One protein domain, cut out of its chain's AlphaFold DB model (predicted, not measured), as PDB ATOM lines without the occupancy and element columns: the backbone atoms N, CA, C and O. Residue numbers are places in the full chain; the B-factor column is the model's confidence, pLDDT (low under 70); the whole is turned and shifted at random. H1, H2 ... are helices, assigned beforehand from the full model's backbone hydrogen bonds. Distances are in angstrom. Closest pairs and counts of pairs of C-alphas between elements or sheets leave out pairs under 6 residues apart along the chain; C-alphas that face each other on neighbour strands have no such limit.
ATOM      1  N   ARG A  63      27.017  25.335  -2.057       92.00
ATOM      2  CA  ARG A  63      26.395  26.113  -0.975       92.00
ATOM      3  C   ARG A  63      27.356  27.149  -0.380       92.00
ATOM      4  O   ARG A  63      26.977  28.306  -0.244       92.00
ATOM      5  N   ASP A  64      28.613  26.771  -0.131       89.19
ATOM      6  CA  ASP A  64      29.633  27.678   0.418       89.19
ATOM      7  C   ASP A  64      29.898  28.851  -0.530       89.19
ATOM      8  O   ASP A  64      30.006  30.004  -0.115       89.19
ATOM      9  N   ILE A  65      29.950  28.565  -1.833       90.75
ATOM     10  CA  ILE A  65      30.138  29.587  -2.867       90.75
ATOM     11  C   ILE A  65      28.936  30.541  -2.910       90.75
ATOM     12  O   ILE A  65      29.130  31.751  -3.046       90.75
ATOM     13  N   LEU A  66      27.706  30.026  -2.793       94.00
ATOM     14  CA  LEU A  66      26.494  30.850  -2.746       94.00
ATOM     15  C   LEU A  66      26.490  31.755  -1.516       94.00
ATOM     16  O   LEU A  66      26.356  32.967  -1.667       94.00
ATOM     17  N   VAL A  67      26.713  31.195  -0.325       94.75
ATOM     18  CA  VAL A  67      26.733  31.950   0.937       94.75
ATOM     19  C   VAL A  67      27.810  33.023   0.903       94.75
ATOM     20  O   VAL A  67      27.525  34.175   1.209       94.75
ATOM     21  N   GLN A  68      29.017  32.704   0.429       93.06
ATOM     22  CA  GLN A  68      30.087  33.692   0.297       93.06
ATOM     23  C   GLN A  68      29.696  34.847  -0.636       93.06
ATOM     24  O   GLN A  68      29.981  36.011  -0.346       93.06
ATOM     25  N   ARG A  69      29.040  34.551  -1.766       93.81
ATOM     26  CA  ARG A  69      28.583  35.574  -2.720       93.81
ATOM     27  C   ARG A  69      27.460  36.430  -2.140       93.81
ATOM     28  O   ARG A  69      27.519  37.650  -2.275       93.81
ATOM     29  N   ILE A  70      26.491  35.803  -1.475       95.62
ATOM     30  CA  ILE A  70      25.387  36.473  -0.783       95.62
ATOM     31  C   ILE A  70      25.944  37.398   0.300       95.62
ATOM     32  O   ILE A  70      25.676  38.594   0.267       95.62
ATOM     33  N   MET A  71      26.800  36.888   1.188       95.56
ATOM     34  CA  MET A  71      27.403  37.671   2.269       95.56
ATOM     35  C   MET A  71      28.271  38.811   1.739       95.56
ATOM     36  O   MET A  71      28.210  39.920   2.261       95.56
ATOM     37  N   SER A  72      29.025  38.596   0.657       93.88
ATOM     38  CA  SER A  72      29.790  39.670   0.017       93.88
ATOM     39  C   SER A  72      28.889  40.790  -0.510       93.88
ATOM     40  O   SER A  72      29.253  41.954  -0.388       93.88
ATOM     41  N   LYS A  73      27.741  40.459  -1.108       95.75
ATOM     42  CA  LYS A  73      26.774  41.437  -1.635       95.75
ATOM     43  C   LYS A  73      25.931  42.092  -0.547       95.75
ATOM     44  O   LYS A  73      25.480  43.222  -0.717       95.75
ATOM     45  N   PHE A  74      25.720  41.381   0.549       94.94
ATOM     46  CA  PHE A  74      25.034  41.876   1.727       94.94
ATOM     47  C   PHE A  74      25.893  42.905   2.473       94.94
ATOM     48  O   PHE A  74      25.430  44.005   2.748       94.94
ATOM     49  N   LEU A  75      27.169  42.586   2.723       93.75
ATOM     50  CA  LEU A  75      28.112  43.477   3.411       93.75
ATOM     51  C   LEU A  75      28.580  44.648   2.536       93.75
ATOM     52  O   LEU A  75      28.851  45.730   3.051       93.75
ATOM     53  N   PHE A  76      28.683  44.437   1.220       94.94
ATOM     54  CA  PHE A  76      29.123  45.448   0.255       94.94
ATOM     55  C   PHE A  76      28.099  45.580  -0.881       94.94
ATOM     56  O   PHE A  76      28.335  45.092  -1.996       94.94
ATOM     57  N   PRO A  77      26.938  46.206  -0.618       95.44
ATOM     58  CA  PRO A  77      25.923  46.408  -1.640       95.44
ATOM     59  C   PRO A  77      26.469  47.299  -2.760       95.44
ATOM     60  O   PRO A  77      27.137  48.302  -2.516       95.44
ATOM     61  N   SER A  78      26.183  46.933  -4.012       92.56
ATOM     62  CA  SER A  78      26.662  47.681  -5.183       92.56
ATOM     63  C   SER A  78      25.976  49.034  -5.367       92.56
ATOM     64  O   SER A  78      26.474  49.862  -6.125       92.56
ATOM     65  N   SER A  79      24.836  49.257  -4.708       95.31
ATOM     66  CA  SER A  79      24.085  50.507  -4.772       95.31
ATOM     67  C   SER A  79      23.451  50.837  -3.418       95.31
ATOM     68  O   SER A  79      23.255  49.955  -2.577       95.31
ATOM     69  N   LYS A  80      23.139  52.119  -3.194       96.25
ATOM     70  CA  LYS A  80      22.496  52.578  -1.952       96.25
ATOM     71  C   LYS A  80      21.058  52.074  -1.847       96.25
ATOM     72  O   LYS A  80      20.608  51.744  -0.756       96.25
ATOM     73  N   GLU A  81      20.364  51.968  -2.974       96.06
ATOM     74  CA  GLU A  81      18.990  51.467  -3.044       96.06
ATOM     75  C   GLU A  81      18.927  49.998  -2.616       96.06
ATOM     76  O   GLU A  81      18.039  49.617  -1.862       96.06
ATOM     77  N   LEU A  82      19.908  49.179  -3.016       94.75
ATOM     78  CA  LEU A  82      19.991  47.787  -2.573       94.75
ATOM     79  C   LEU A  82      20.201  47.680  -1.053       94.75
ATOM     80  O   LEU A  82      19.607  46.813  -0.418       94.75
ATOM     81  N   ALA A  83      21.000  48.576  -0.465       95.31
ATOM     82  CA  ALA A  83      21.176  48.632   0.985       95.31
ATOM     83  C   ALA A  83      19.855  48.963   1.702       95.31
ATOM     84  O   ALA A  83      19.485  48.275   2.648       95.31
ATOM     85  N   GLN A  84      19.103  49.948   1.196       96.12
ATOM     86  CA  GLN A  84      17.777  50.296   1.723       96.12
ATOM     87  C   GLN A  84      16.786  49.136   1.595       96.12
ATOM     88  O   GLN A  84      15.982  48.905   2.492       96.12
ATOM     89  N   VAL A  85      16.857  48.359   0.509       95.25
ATOM     90  CA  VAL A  85      16.020  47.162   0.336       95.25
ATOM     91  C   VAL A  85      16.273  46.137   1.434       95.25
ATOM     92  O   VAL A  85      15.318  45.510   1.881       95.25
ATOM     93  N   TYR A  86      17.502  45.969   1.919       95.06
ATOM     94  CA  TYR A  86      17.761  45.037   3.020       95.06
ATOM     95  C   TYR A  86      17.053  45.444   4.320       95.06
ATOM     96  O   TYR A  86      16.632  44.570   5.077       95.06
ATOM     97  N   GLU A  87      16.849  46.742   4.545       94.38
ATOM     98  CA  GLU A  87      16.091  47.271   5.689       94.38
ATOM     99  C   GLU A  87      14.572  47.159   5.491       94.38
ATOM    100  O   GLU A  87      13.809  47.252   6.452       94.38
ATOM    101  N   THR A  88      14.098  46.928   4.260       92.44
ATOM    102  CA  THR A  88      12.660  46.778   4.022       92.44
ATOM    103  C   THR A  88      12.119  45.491   4.635       92.44
ATOM    104  O   THR A  88      12.686  44.400   4.522       92.44
ATOM    105  N   HIS A  89      10.965  45.631   5.277       88.94
ATOM    106  CA  HIS A  89      10.217  44.513   5.821       88.94
ATOM    107  C   HIS A  89       9.594  43.674   4.713       88.94
ATOM    108  O   HIS A  89       9.066  44.200   3.727       88.94
ATOM    109  N   ARG A  90       9.557  42.356   4.923       79.94
ATOM    110  CA  ARG A  90       8.878  41.454   3.998       79.94
ATOM    111  C   ARG A  90       7.390  41.807   3.898       79.94
ATOM    112  O   ARG A  90       6.677  41.877   4.903       79.94
ATOM    113  N   SER A  91       6.899  42.021   2.677       76.06
ATOM    114  CA  SER A  91       5.463  42.193   2.441       76.06
ATOM    115  C   SER A  91       4.752  40.859   2.665       76.06
ATOM    116  O   SER A  91       5.112  39.875   2.017       76.06
ATOM    117  N   LYS A  92       3.719  40.829   3.516       72.06
ATOM    118  CA  LYS A  92       2.889  39.626   3.717       72.06
ATOM    119  C   LYS A  92       2.187  39.163   2.434       72.06
ATOM    120  O   LYS A  92       1.949  37.974   2.277       72.06
ATOM    121  N   GLU A  93       1.884  40.089   1.526       70.00
ATOM    122  CA  GLU A  93       1.080  39.825   0.325       70.00
ATOM    123  C   GLU A  93       1.818  39.032  -0.758       70.00
ATOM    124  O   GLU A  93       1.204  38.226  -1.443       70.00
ATOM    125  N   ASN A  94       3.138  39.192  -0.890       59.56
ATOM    126  CA  ASN A  94       3.890  38.557  -1.981       59.56
ATOM    127  C   ASN A  94       4.398  37.147  -1.650       59.56
ATOM    128  O   ASN A  94       5.249  36.620  -2.367       59.56
ATOM    129  N   GLY A  95       3.884  36.533  -0.584       61.44
ATOM    130  CA  GLY A  95       4.290  35.209  -0.139       61.44
ATOM    131  C   GLY A  95       5.718  35.158   0.407       61.44
ATOM    132  O   GLY A  95       6.583  35.995   0.131       61.44
ATOM    133  N   LEU A  96       5.977  34.114   1.187       59.50
ATOM    134  CA  LEU A  96       7.292  33.809   1.738       59.50
ATOM    135  C   LEU A  96       8.343  33.553   0.649       59.50
ATOM    136  O   LEU A  96       9.502  33.457   0.986       59.50
ATOM    137  N   GLN A  97       8.012  33.460  -0.638       63.91
ATOM    138  CA  GLN A  97       8.963  32.994  -1.656       63.91
ATOM    139  C   GLN A  97       9.662  34.102  -2.448       63.91
ATOM    140  O   GLN A  97      10.612  33.826  -3.175       63.91
ATOM    141  N   ASN A  98       9.240  35.359  -2.314       69.56
ATOM    142  CA  ASN A  98       9.647  36.367  -3.285       69.56
ATOM    143  C   ASN A  98      10.663  37.357  -2.714       69.56
ATOM    144  O   ASN A  98      10.305  38.360  -2.097       69.56
ATOM    145  N   PHE A  99      11.940  37.164  -3.063       90.31
ATOM    146  CA  PHE A  99      12.977  38.207  -3.005       90.31
ATOM    147  C   PHE A  99      12.765  39.269  -4.107       90.31
ATOM    148  O   PHE A  99      13.713  39.794  -4.687       90.31
ATOM    149  N   GLY A 100      11.505  39.589  -4.428       89.62
ATOM    150  CA  GLY A 100      11.115  40.422  -5.565       89.62
ATOM    151  C   GLY A 100      11.663  41.844  -5.476       89.62
ATOM    152  O   GLY A 100      12.060  42.405  -6.495       89.62
ATOM    153  N   LEU A 101      11.757  42.399  -4.262       91.38
ATOM    154  CA  LEU A 101      12.385  43.702  -4.034       91.38
ATOM    155  C   LEU A 101      13.875  43.668  -4.392       91.38
ATOM    156  O   LEU A 101      14.328  44.524  -5.142       91.38
ATOM    157  N   ILE A 102      14.608  42.639  -3.956       93.81
ATOM    158  CA  ILE A 102      16.028  42.449  -4.301       93.81
ATOM    159  C   ILE A 102      16.182  42.215  -5.806       93.81
ATOM    160  O   ILE A 102      17.065  42.793  -6.432       93.81
ATOM    161  N   LYS A 103      15.280  41.438  -6.414       94.94
ATOM    162  CA  LYS A 103      15.304  41.090  -7.841       94.94
ATOM    163  C   LYS A 103      15.246  42.310  -8.766       94.94
ATOM    164  O   LYS A 103      15.774  42.232  -9.873       94.94
ATOM    165  N   ARG A 104      14.637  43.421  -8.323       94.62
ATOM    166  CA  ARG A 104      14.609  44.695  -9.068       94.62
ATOM    167  C   ARG A 104      15.990  45.342  -9.194       94.62
ATOM    168  O   ARG A 104      16.237  46.003 -10.194       94.62
ATOM    169  N   TYR A 105      16.875  45.134  -8.218       95.62
ATOM    170  CA  TYR A 105      18.197  45.770  -8.161       95.62
ATOM    171  C   TYR A 105      19.335  44.799  -8.493       95.62
ATOM    172  O   TYR A 105      20.255  45.149  -9.227       95.62
ATOM    173  N   ASP A 106      19.273  43.566  -7.988       96.44
ATOM    174  CA  ASP A 106      20.244  42.509  -8.266       96.44
ATOM    175  C   ASP A 106      19.525  41.160  -8.444       96.44
ATOM    176  O   ASP A 106      19.310  40.383  -7.509       96.44
ATOM    177  N   ARG A 107      19.148  40.868  -9.695       95.88
ATOM    178  CA  ARG A 107      18.489  39.608 -10.075       95.88
ATOM    179  C   ARG A 107      19.349  38.382  -9.764       95.88
ATOM    180  O   ARG A 107      18.796  37.330  -9.455       95.88
ATOM    181  N   ALA A 108      20.674  38.503  -9.849       94.94
ATOM    182  CA  ALA A 108      21.571  37.387  -9.572       94.94
ATOM    183  C   ALA A 108      21.601  37.062  -8.074       94.94
ATOM    184  O   ALA A 108      21.543  35.889  -7.720       94.94
ATOM    185  N   LEU A 109      21.630  38.082  -7.211       95.38
ATOM    186  CA  LEU A 109      21.537  37.901  -5.761       95.38
ATOM    187  C   LEU A 109      20.197  37.281  -5.352       95.38
ATOM    188  O   LEU A 109      20.181  36.353  -4.550       95.38
ATOM    189  N   ALA A 110      19.087  37.759  -5.921       94.75
ATOM    190  CA  ALA A 110      17.768  37.192  -5.646       94.75
ATOM    191  C   ALA A 110      17.716  35.692  -5.983       94.75
ATOM    192  O   ALA A 110      17.254  34.897  -5.172       94.75
ATOM    193  N   TRP A 111      18.267  35.287  -7.132       94.50
ATOM    194  CA  TRP A 111      18.373  33.873  -7.496       94.50
ATOM    195  C   TRP A 111      19.298  33.072  -6.585       94.50
ATOM    196  O   TRP A 111      18.971  31.937  -6.254       94.50
ATOM    197  N   ASP A 112      20.435  33.634  -6.168       95.12
ATOM    198  CA  ASP A 112      21.319  32.950  -5.222       95.12
ATOM    199  C   ASP A 112      20.605  32.716  -3.875       95.12
ATOM    200  O   ASP A 112      20.766  31.648  -3.291       95.12
ATOM    201  N   LEU A 113      19.794  33.674  -3.406       94.12
ATOM    202  CA  LEU A 113      18.994  33.556  -2.178       94.12
ATOM    203  C   LEU A 113      17.876  32.513  -2.304       94.12
ATOM    204  O   LEU A 113      17.728  31.670  -1.421       94.12
ATOM    205  N   GLU A 114      17.125  32.528  -3.412       92.50
ATOM    206  CA  GLU A 114      16.102  31.515  -3.716       92.50
ATOM    207  C   GLU A 114      16.721  30.112  -3.779       92.50
ATOM    208  O   GLU A 114      16.190  29.164  -3.199       92.50
ATOM    209  N   LEU A 115      17.868  29.980  -4.450       92.56
ATOM    210  CA  LEU A 115      18.575  28.713  -4.581       92.56
ATOM    211  C   LEU A 115      19.133  28.240  -3.237       92.56
ATOM    212  O   LEU A 115      18.927  27.083  -2.883       92.56
ATOM    213  N   LEU A 116      19.798  29.114  -2.471       92.62
ATOM    214  CA  LEU A 116      20.319  28.764  -1.150       92.62
ATOM    215  C   LEU A 116      19.190  28.274  -0.245       92.62
ATOM    216  O   LEU A 116      19.318  27.220   0.367       92.62
ATOM    217  N   ARG A 117      18.059  28.983  -0.219       90.00
ATOM    218  CA  ARG A 117      16.890  28.575   0.556       90.00
ATOM    219  C   ARG A 117      16.387  27.186   0.169       90.00
ATOM    220  O   ARG A 117      16.145  26.385   1.061       90.00
ATOM    221  N   LYS A 118      16.276  26.886  -1.129       88.88
ATOM    222  CA  LYS A 118      15.883  25.552  -1.624       88.88
ATOM    223  C   LYS A 118      16.903  24.464  -1.286       88.88
ATOM    224  O   LYS A 118      16.535  23.306  -1.123       88.88
ATOM    225  N   MET A 119      18.185  24.818  -1.216       87.88
ATOM    226  CA  MET A 119      19.251  23.874  -0.886       87.88
ATOM    227  C   MET A 119      19.330  23.555   0.610       87.88
ATOM    228  O   MET A 119      19.907  22.524   0.948       87.88
ATOM    229  N   LEU A 120      18.809  24.413   1.490       86.19
ATOM    230  CA  LEU A 120      18.843  24.216   2.939       86.19
ATOM    231  C   LEU A 120      17.640  23.391   3.403       86.19
ATOM    232  O   LEU A 120      16.486  23.761   3.193       86.19
ATOM    233  N   VAL A 121      17.923  22.267   4.062       73.69
ATOM    234  CA  VAL A 121      16.910  21.302   4.524       73.69
ATOM    235  C   VAL A 121      16.018  21.929   5.597       73.69
ATOM    236  O   VAL A 121      14.803  21.734   5.601       73.69
ATOM    237  N   THR A 122      16.605  22.764   6.453       62.78
ATOM    238  CA  THR A 122      15.931  23.492   7.539       62.78
ATOM    239  C   THR A 122      14.912  24.526   7.058       62.78
ATOM    240  O   THR A 122      14.110  25.001   7.858       62.78
ATOM    241  N   CYS A 123      14.907  24.878   5.769       56.41
ATOM    242  CA  CYS A 123      13.900  25.763   5.186       56.41
ATOM    243  C   CYS A 123      12.620  25.028   4.762       56.41
ATOM    244  O   CYS A 123      11.586  25.672   4.643       56.41
ATOM    245  N   SER A 124      12.669  23.709   4.537       50.16
ATOM    246  CA  SER A 124      11.544  22.958   3.949       50.16
ATOM    247  C   SER A 124      10.497  22.442   4.942       50.16
ATOM    248  O   SER A 124       9.364  22.199   4.549       50.16
ATOM    249  N   THR A 125      10.821  22.276   6.226       48.28
ATOM    250  CA  THR A 125       9.909  21.623   7.188       48.28
ATOM    251  C   THR A 125       9.125  22.578   8.079       48.28
ATOM    252  O   THR A 125       8.079  22.194   8.595       48.28
ATOM    253  N   THR A 126       9.586  23.813   8.269       49.47
ATOM    254  CA  THR A 126       8.896  24.786   9.132       49.47
ATOM    255  C   THR A 126       7.825  25.596   8.409       49.47
ATOM    256  O   THR A 126       6.993  26.204   9.077       49.47
ATOM    257  N   GLU A 127       7.811  25.598   7.075       49.09
ATOM    258  CA  GLU A 127       6.911  26.459   6.299       49.09
ATOM    259  C   GLU A 127       5.641  25.751   5.807       49.09
ATOM    260  O   GLU A 127       4.589  26.385   5.794       49.09
ATOM    261  N   ASP A 128       5.690  24.448   5.507       44.53
ATOM    262  CA  ASP A 128       4.540  23.736   4.920       44.53
ATOM    263  C   ASP A 128       3.636  23.024   5.949       44.53
ATOM    264  O   ASP A 128       2.532  22.608   5.610       44.53
ATOM    265  N   PHE A 129       4.047  22.920   7.222       44.09
ATOM    266  CA  PHE A 129       3.236  22.282   8.279       44.09
ATOM    267  C   PHE A 129       2.533  23.255   9.231       44.09
ATOM    268  O   PHE A 129       1.804  22.814  10.120       44.09
ATOM    269  N   TYR A 130       2.674  24.569   9.037       44.09
ATOM    270  CA  TYR A 130       1.778  25.531   9.681       44.09
ATOM    271  C   TYR A 130       0.501  25.683   8.851       44.09
ATOM    272  O   TYR A 130       0.206  26.735   8.283       44.09
ATOM    273  N   GLU A 131      -0.311  24.623   8.840       40.72
ATOM    274  CA  GLU A 131      -1.753  24.828   8.777       40.72
ATOM    275  C   GLU A 131      -2.128  25.812   9.901       40.72
ATOM    276  O   GLU A 131      -1.762  25.577  11.058       40.72
ATOM    277  N   ARG A 163       8.006  42.734  11.909       78.12
ATOM    278  CA  ARG A 163       8.143  42.206  10.564       78.12
ATOM    279  C   ARG A 163       9.625  41.927  10.368       78.12
ATOM    280  O   ARG A 163      10.424  42.854  10.409       78.12
ATOM    281  N   VAL A 164       9.978  40.678  10.100       86.75
ATOM    282  CA  VAL A 164      11.355  40.315   9.758       86.75
ATOM    283  C   VAL A 164      11.795  41.123   8.529       86.75
ATOM    284  O   VAL A 164      11.081  41.203   7.518       86.75
ATOM    285  N   THR A 165      12.932  41.794   8.655       92.00
ATOM    286  CA  THR A 165      13.577  42.530   7.562       92.00
ATOM    287  C   THR A 165      14.243  41.559   6.590       92.00
ATOM    288  O   THR A 165      14.599  40.434   6.947       92.00
ATOM    289  N   LEU A 166      14.448  41.978   5.339       92.06
ATOM    290  CA  LEU A 166      15.180  41.151   4.372       92.06
ATOM    291  C   LEU A 166      16.618  40.863   4.834       92.06
ATOM    292  O   LEU A 166      17.132  39.776   4.583       92.06
ATOM    293  N   ALA A 167      17.255  41.802   5.537       93.62
ATOM    294  CA  ALA A 167      18.571  41.614   6.136       93.62
ATOM    295  C   ALA A 167      18.605  40.444   7.130       93.62
ATOM    296  O   ALA A 167      19.507  39.606   7.074       93.62
ATOM    297  N   GLU A 168      17.614  40.370   8.018       91.25
ATOM    298  CA  GLU A 168      17.498  39.295   9.005       91.25
ATOM    299  C   GLU A 168      17.284  37.936   8.337       91.25
ATOM    300  O   GLU A 168      17.907  36.961   8.748       91.25
ATOM    301  N   GLU A 169      16.487  37.869   7.267       90.62
ATOM    302  CA  GLU A 169      16.291  36.631   6.503       90.62
ATOM    303  C   GLU A 169      17.581  36.166   5.809       90.62
ATOM    304  O   GLU A 169      17.910  34.980   5.834       90.62
ATOM    305  N   ILE A 170      18.348  37.086   5.212       93.25
ATOM    306  CA  ILE A 170      19.641  36.758   4.590       93.25
ATOM    307  C   ILE A 170      20.613  36.200   5.639       93.25
ATOM    308  O   ILE A 170      21.281  35.191   5.395       93.25
ATOM    309  N   LEU A 171      20.683  36.841   6.810       92.25
ATOM    310  CA  LEU A 171      21.525  36.388   7.917       92.25
ATOM    311  C   LEU A 171      21.074  35.034   8.458       92.25
ATOM    312  O   LEU A 171      21.915  34.192   8.766       92.25
ATOM    313  N   ASP A 172      19.769  34.804   8.552       88.62
ATOM    314  CA  ASP A 172      19.205  33.529   8.972       88.62
ATOM    315  C   ASP A 172      19.545  32.401   7.983       88.62
ATOM    316  O   ASP A 172      20.063  31.363   8.394       88.62
ATOM    317  N   LEU A 173      19.400  32.622   6.671       91.81
ATOM    318  CA  LEU A 173      19.825  31.654   5.650       91.81
ATOM    319  C   LEU A 173      21.323  31.332   5.741       91.81
ATOM    320  O   LEU A 173      21.716  30.166   5.670       91.81
ATOM    321  N   ALA A 174      22.169  32.348   5.928       91.44
ATOM    322  CA  ALA A 174      23.603  32.141   6.108       91.44
ATOM    323  C   ALA A 174      23.899  31.334   7.383       91.44
ATOM    324  O   ALA A 174      24.675  30.378   7.341       91.44
ATOM    325  N   ARG A 175      23.249  31.661   8.506       87.75
ATOM    326  CA  ARG A 175      23.385  30.927   9.777       87.75
ATOM    327  C   ARG A 175      22.957  29.470   9.637       87.75
ATOM    328  O   ARG A 175      23.700  28.586  10.053       87.75
ATOM    329  N   ARG A 176      21.809  29.202   9.011       86.94
ATOM    330  CA  ARG A 176      21.324  27.838   8.747       86.94
ATOM    331  C   ARG A 176      22.285  27.047   7.869       86.94
ATOM    332  O   ARG A 176      22.560  25.896   8.184       86.94
ATOM    333  N   HIS A 177      22.857  27.662   6.830       89.88
ATOM    334  CA  HIS A 177      23.916  27.024   6.035       89.88
ATOM    335  C   HIS A 177      25.080  26.580   6.906       89.88
ATOM    336  O   HIS A 177      25.496  25.431   6.838       89.88
ATOM    337  N   TYR A 178      25.577  27.474   7.750       84.88
ATOM    338  CA  TYR A 178      26.682  27.166   8.642       84.88
ATOM    339  C   TYR A 178      26.338  26.062   9.651       84.88
ATOM    340  O   TYR A 178      27.198  25.234   9.955       84.88
ATOM    341  N   LEU A 179      25.095  26.020  10.145       83.38
ATOM    342  CA  LEU A 179      24.605  24.966  11.040       83.38
ATOM    343  C   LEU A 179      24.476  23.612  10.324       83.38
ATOM    344  O   LEU A 179      24.856  22.589  10.883       83.38
ATOM    345  N   GLU A 180      23.980  23.596   9.084       84.25
ATOM    346  CA  GLU A 180      23.822  22.375   8.280       84.25
ATOM    347  C   GLU A 180      25.133  21.862   7.687       84.25
ATOM    348  O   GLU A 180      25.277  20.664   7.441       84.25
ATOM    349  N   ALA A 181      26.087  22.749   7.406       78.56
ATOM    350  CA  ALA A 181      27.319  22.380   6.733       78.56
ATOM    351  C   ALA A 181      28.237  21.510   7.607       78.56
ATOM    352  O   ALA A 181      29.205  20.987   7.070       78.56
ATOM    353  N   ASP A 182      27.966  21.324   8.902       66.50
ATOM    354  CA  ASP A 182      28.857  20.632   9.849       66.50
ATOM    355  C   ASP A 182      30.312  21.148   9.771       66.50
ATOM    356  O   ASP A 182      31.283  20.400   9.913       66.50
ATOM    357  N   ASP A 183      30.487  22.450   9.500       66.62
ATOM    358  CA  ASP A 183      31.812  23.057   9.394       66.62
ATOM    359  C   ASP A 183      32.507  22.978  10.771       66.62
ATOM    360  O   ASP A 183      31.970  23.488  11.766       66.62
ATOM    361  N   PRO A 184      33.692  22.341  10.871       59.38
ATOM    362  CA  PRO A 184      34.472  22.292  12.104       59.38
ATOM    363  C   PRO A 184      34.681  23.677  12.721       59.38
ATOM    364  O   PRO A 184      34.654  23.820  13.941       59.38
ATOM    365  N   SER A 185      34.818  24.708  11.887       56.44
ATOM    366  CA  SER A 185      35.006  26.102  12.302       56.44
ATOM    367  C   SER A 185      33.805  26.623  13.093       56.44
ATOM    368  O   SER A 185      33.966  27.283  14.118       56.44
ATOM    369  N   MET A 186      32.595  26.268  12.656       58.91
ATOM    370  CA  MET A 186      31.346  26.594  13.338       58.91
ATOM    371  C   MET A 186      31.157  25.788  14.609       58.91
ATOM    372  O   MET A 186      30.718  26.346  15.605       58.91
ATOM    373  N   ARG A 187      31.536  24.506  14.625       60.41
ATOM    374  CA  ARG A 187      31.545  23.715  15.866       60.41
ATOM    375  C   ARG A 187      32.492  24.311  16.900       60.41
ATOM    376  O   ARG A 187      32.116  24.438  18.059       60.41
ATOM    377  N   ILE A 188      33.687  24.722  16.480       60.56
ATOM    378  CA  ILE A 188      34.667  25.384  17.346       60.56
ATOM    379  C   ILE A 188      34.129  26.735  17.828       60.56
ATOM    380  O   ILE A 188      34.232  27.031  19.014       60.56
ATOM    381  N   TRP A 189      33.521  27.533  16.947       60.88
ATOM    382  CA  TRP A 189      32.931  28.820  17.319       60.88
ATOM    383  C   TRP A 189      31.743  28.657  18.272       60.88
ATOM    384  O   TRP A 189      31.745  29.269  19.334       60.88
ATOM    385  N   LEU A 190      30.788  27.773  17.964       59.88
ATOM    386  CA  LEU A 190      29.662  27.425  18.836       59.88
ATOM    387  C   LEU A 190      30.144  26.912  20.200       59.88
ATOM    388  O   LEU A 190      29.596  27.299  21.226       59.88
ATOM    389  N   HIS A 191      31.198  26.097  20.229       58.25
ATOM    390  CA  HIS A 191      31.813  25.627  21.471       58.25
ATOM    391  C   HIS A 191      32.533  26.753  22.234       58.25
ATOM    392  O   HIS A 191      32.602  26.720  23.460       58.25
ATOM    393  N   ALA A 192      33.083  27.749  21.538       59.28
ATOM    394  CA  ALA A 192      33.758  28.888  22.154       59.28
ATOM    395  C   ALA A 192      32.783  29.939  22.708       59.28
ATOM    396  O   ALA A 192      33.113  30.611  23.683       59.28
ATOM    397  N   ILE A 193      31.602  30.092  22.097       50.28
ATOM    398  CA  ILE A 193      30.572  31.047  22.540       50.28
ATOM    399  C   ILE A 193      29.532  30.435  23.474       50.28
ATOM    400  O   ILE A 193      28.754  31.187  24.061       50.28
ATOM    401  N   GLN A 194      29.472  29.103  23.600       52.19
ATOM    402  CA  GLN A 194      28.652  28.491  24.635       52.19
ATOM    403  C   GLN A 194      29.113  29.074  25.976       52.19
ATOM    404  O   GLN A 194      30.287  28.913  26.327       52.19
TER     405      GLN A 194
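What this domain is: This is residues 63 to 131 and 163 to 194 of the 561 residues of an uncharacterized protein of Valsa mali (UniProt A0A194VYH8). Three helices, H1, H4 and H5, make a somewhat splayed bundle, with the short helical hairpin of H2 and H3 packed at one end. H6 turns off past the other end of H5, and residues 120 to 131 run away from the bundle to a cut. The printed part has 101 residues with six named helices, H1 to H6 in chain order, and no named strand: all helix. It is compact, with a radius of gyration of the C-alphas of 14.3 A and spans of 38 by 38 by 22 A.

How they stand to each other: H5, residues 166 to 180, touches H1, residues 63 to 75, opposite ways at a shallow tilt of 30 degrees; their closest C-alphas, Val 67 and Ala 174, are 6.0 A apart. H4, residues 107 to 119, touches H1 at a steep tilt of 44 degrees, closest at C-alphas 66 and 112, 6.1 A. H4 and H5 only just touch, with 3 pairs of C-alphas within 8 A, closest at 117 and 173, 6.6 A. H2, residues 80 to 87, touches residues 166 to 167 of H5, closest at C-alphas 86 and 167, 4.7 A. H2 forms a hairpin with H3, residues 100 to 105, closest at C-alphas 82 and 105, 6.2 A. H3 and H4 touch only at the corner. H6, residues 184 to 193, is close to H5 but not clearly touching, closest at C-alphas 178 and 186, 6.6 A. Every O i to N i+4 pair is within hydrogen-bond range in H1, H4, H5 and H6; H2 has 3 of 4, H3 1 of 2.

Where its parts are: H5 is 21.0 A long, H4 18.2 A, H1 18.0 A, H6 14.2 A, H2 11.3 A and H3 9.2 A. H1 begins at C-alpha 63 (26.395, 26.113, -0.975); H6 ends at C-alpha 193 (30.572, 31.047, 22.540).

The domain as a whole: The C-alphas of Glu 93 and Ala 192, the two farthest apart, are 40.8 A apart. Residues 132 to 162 are not printed; C-alphas 131 and 163 are 20.1 A apart. The link from H2 to H3 is long. Residues 94 to 98, 122 to 131 and 182 to 194 have pLDDT under 70.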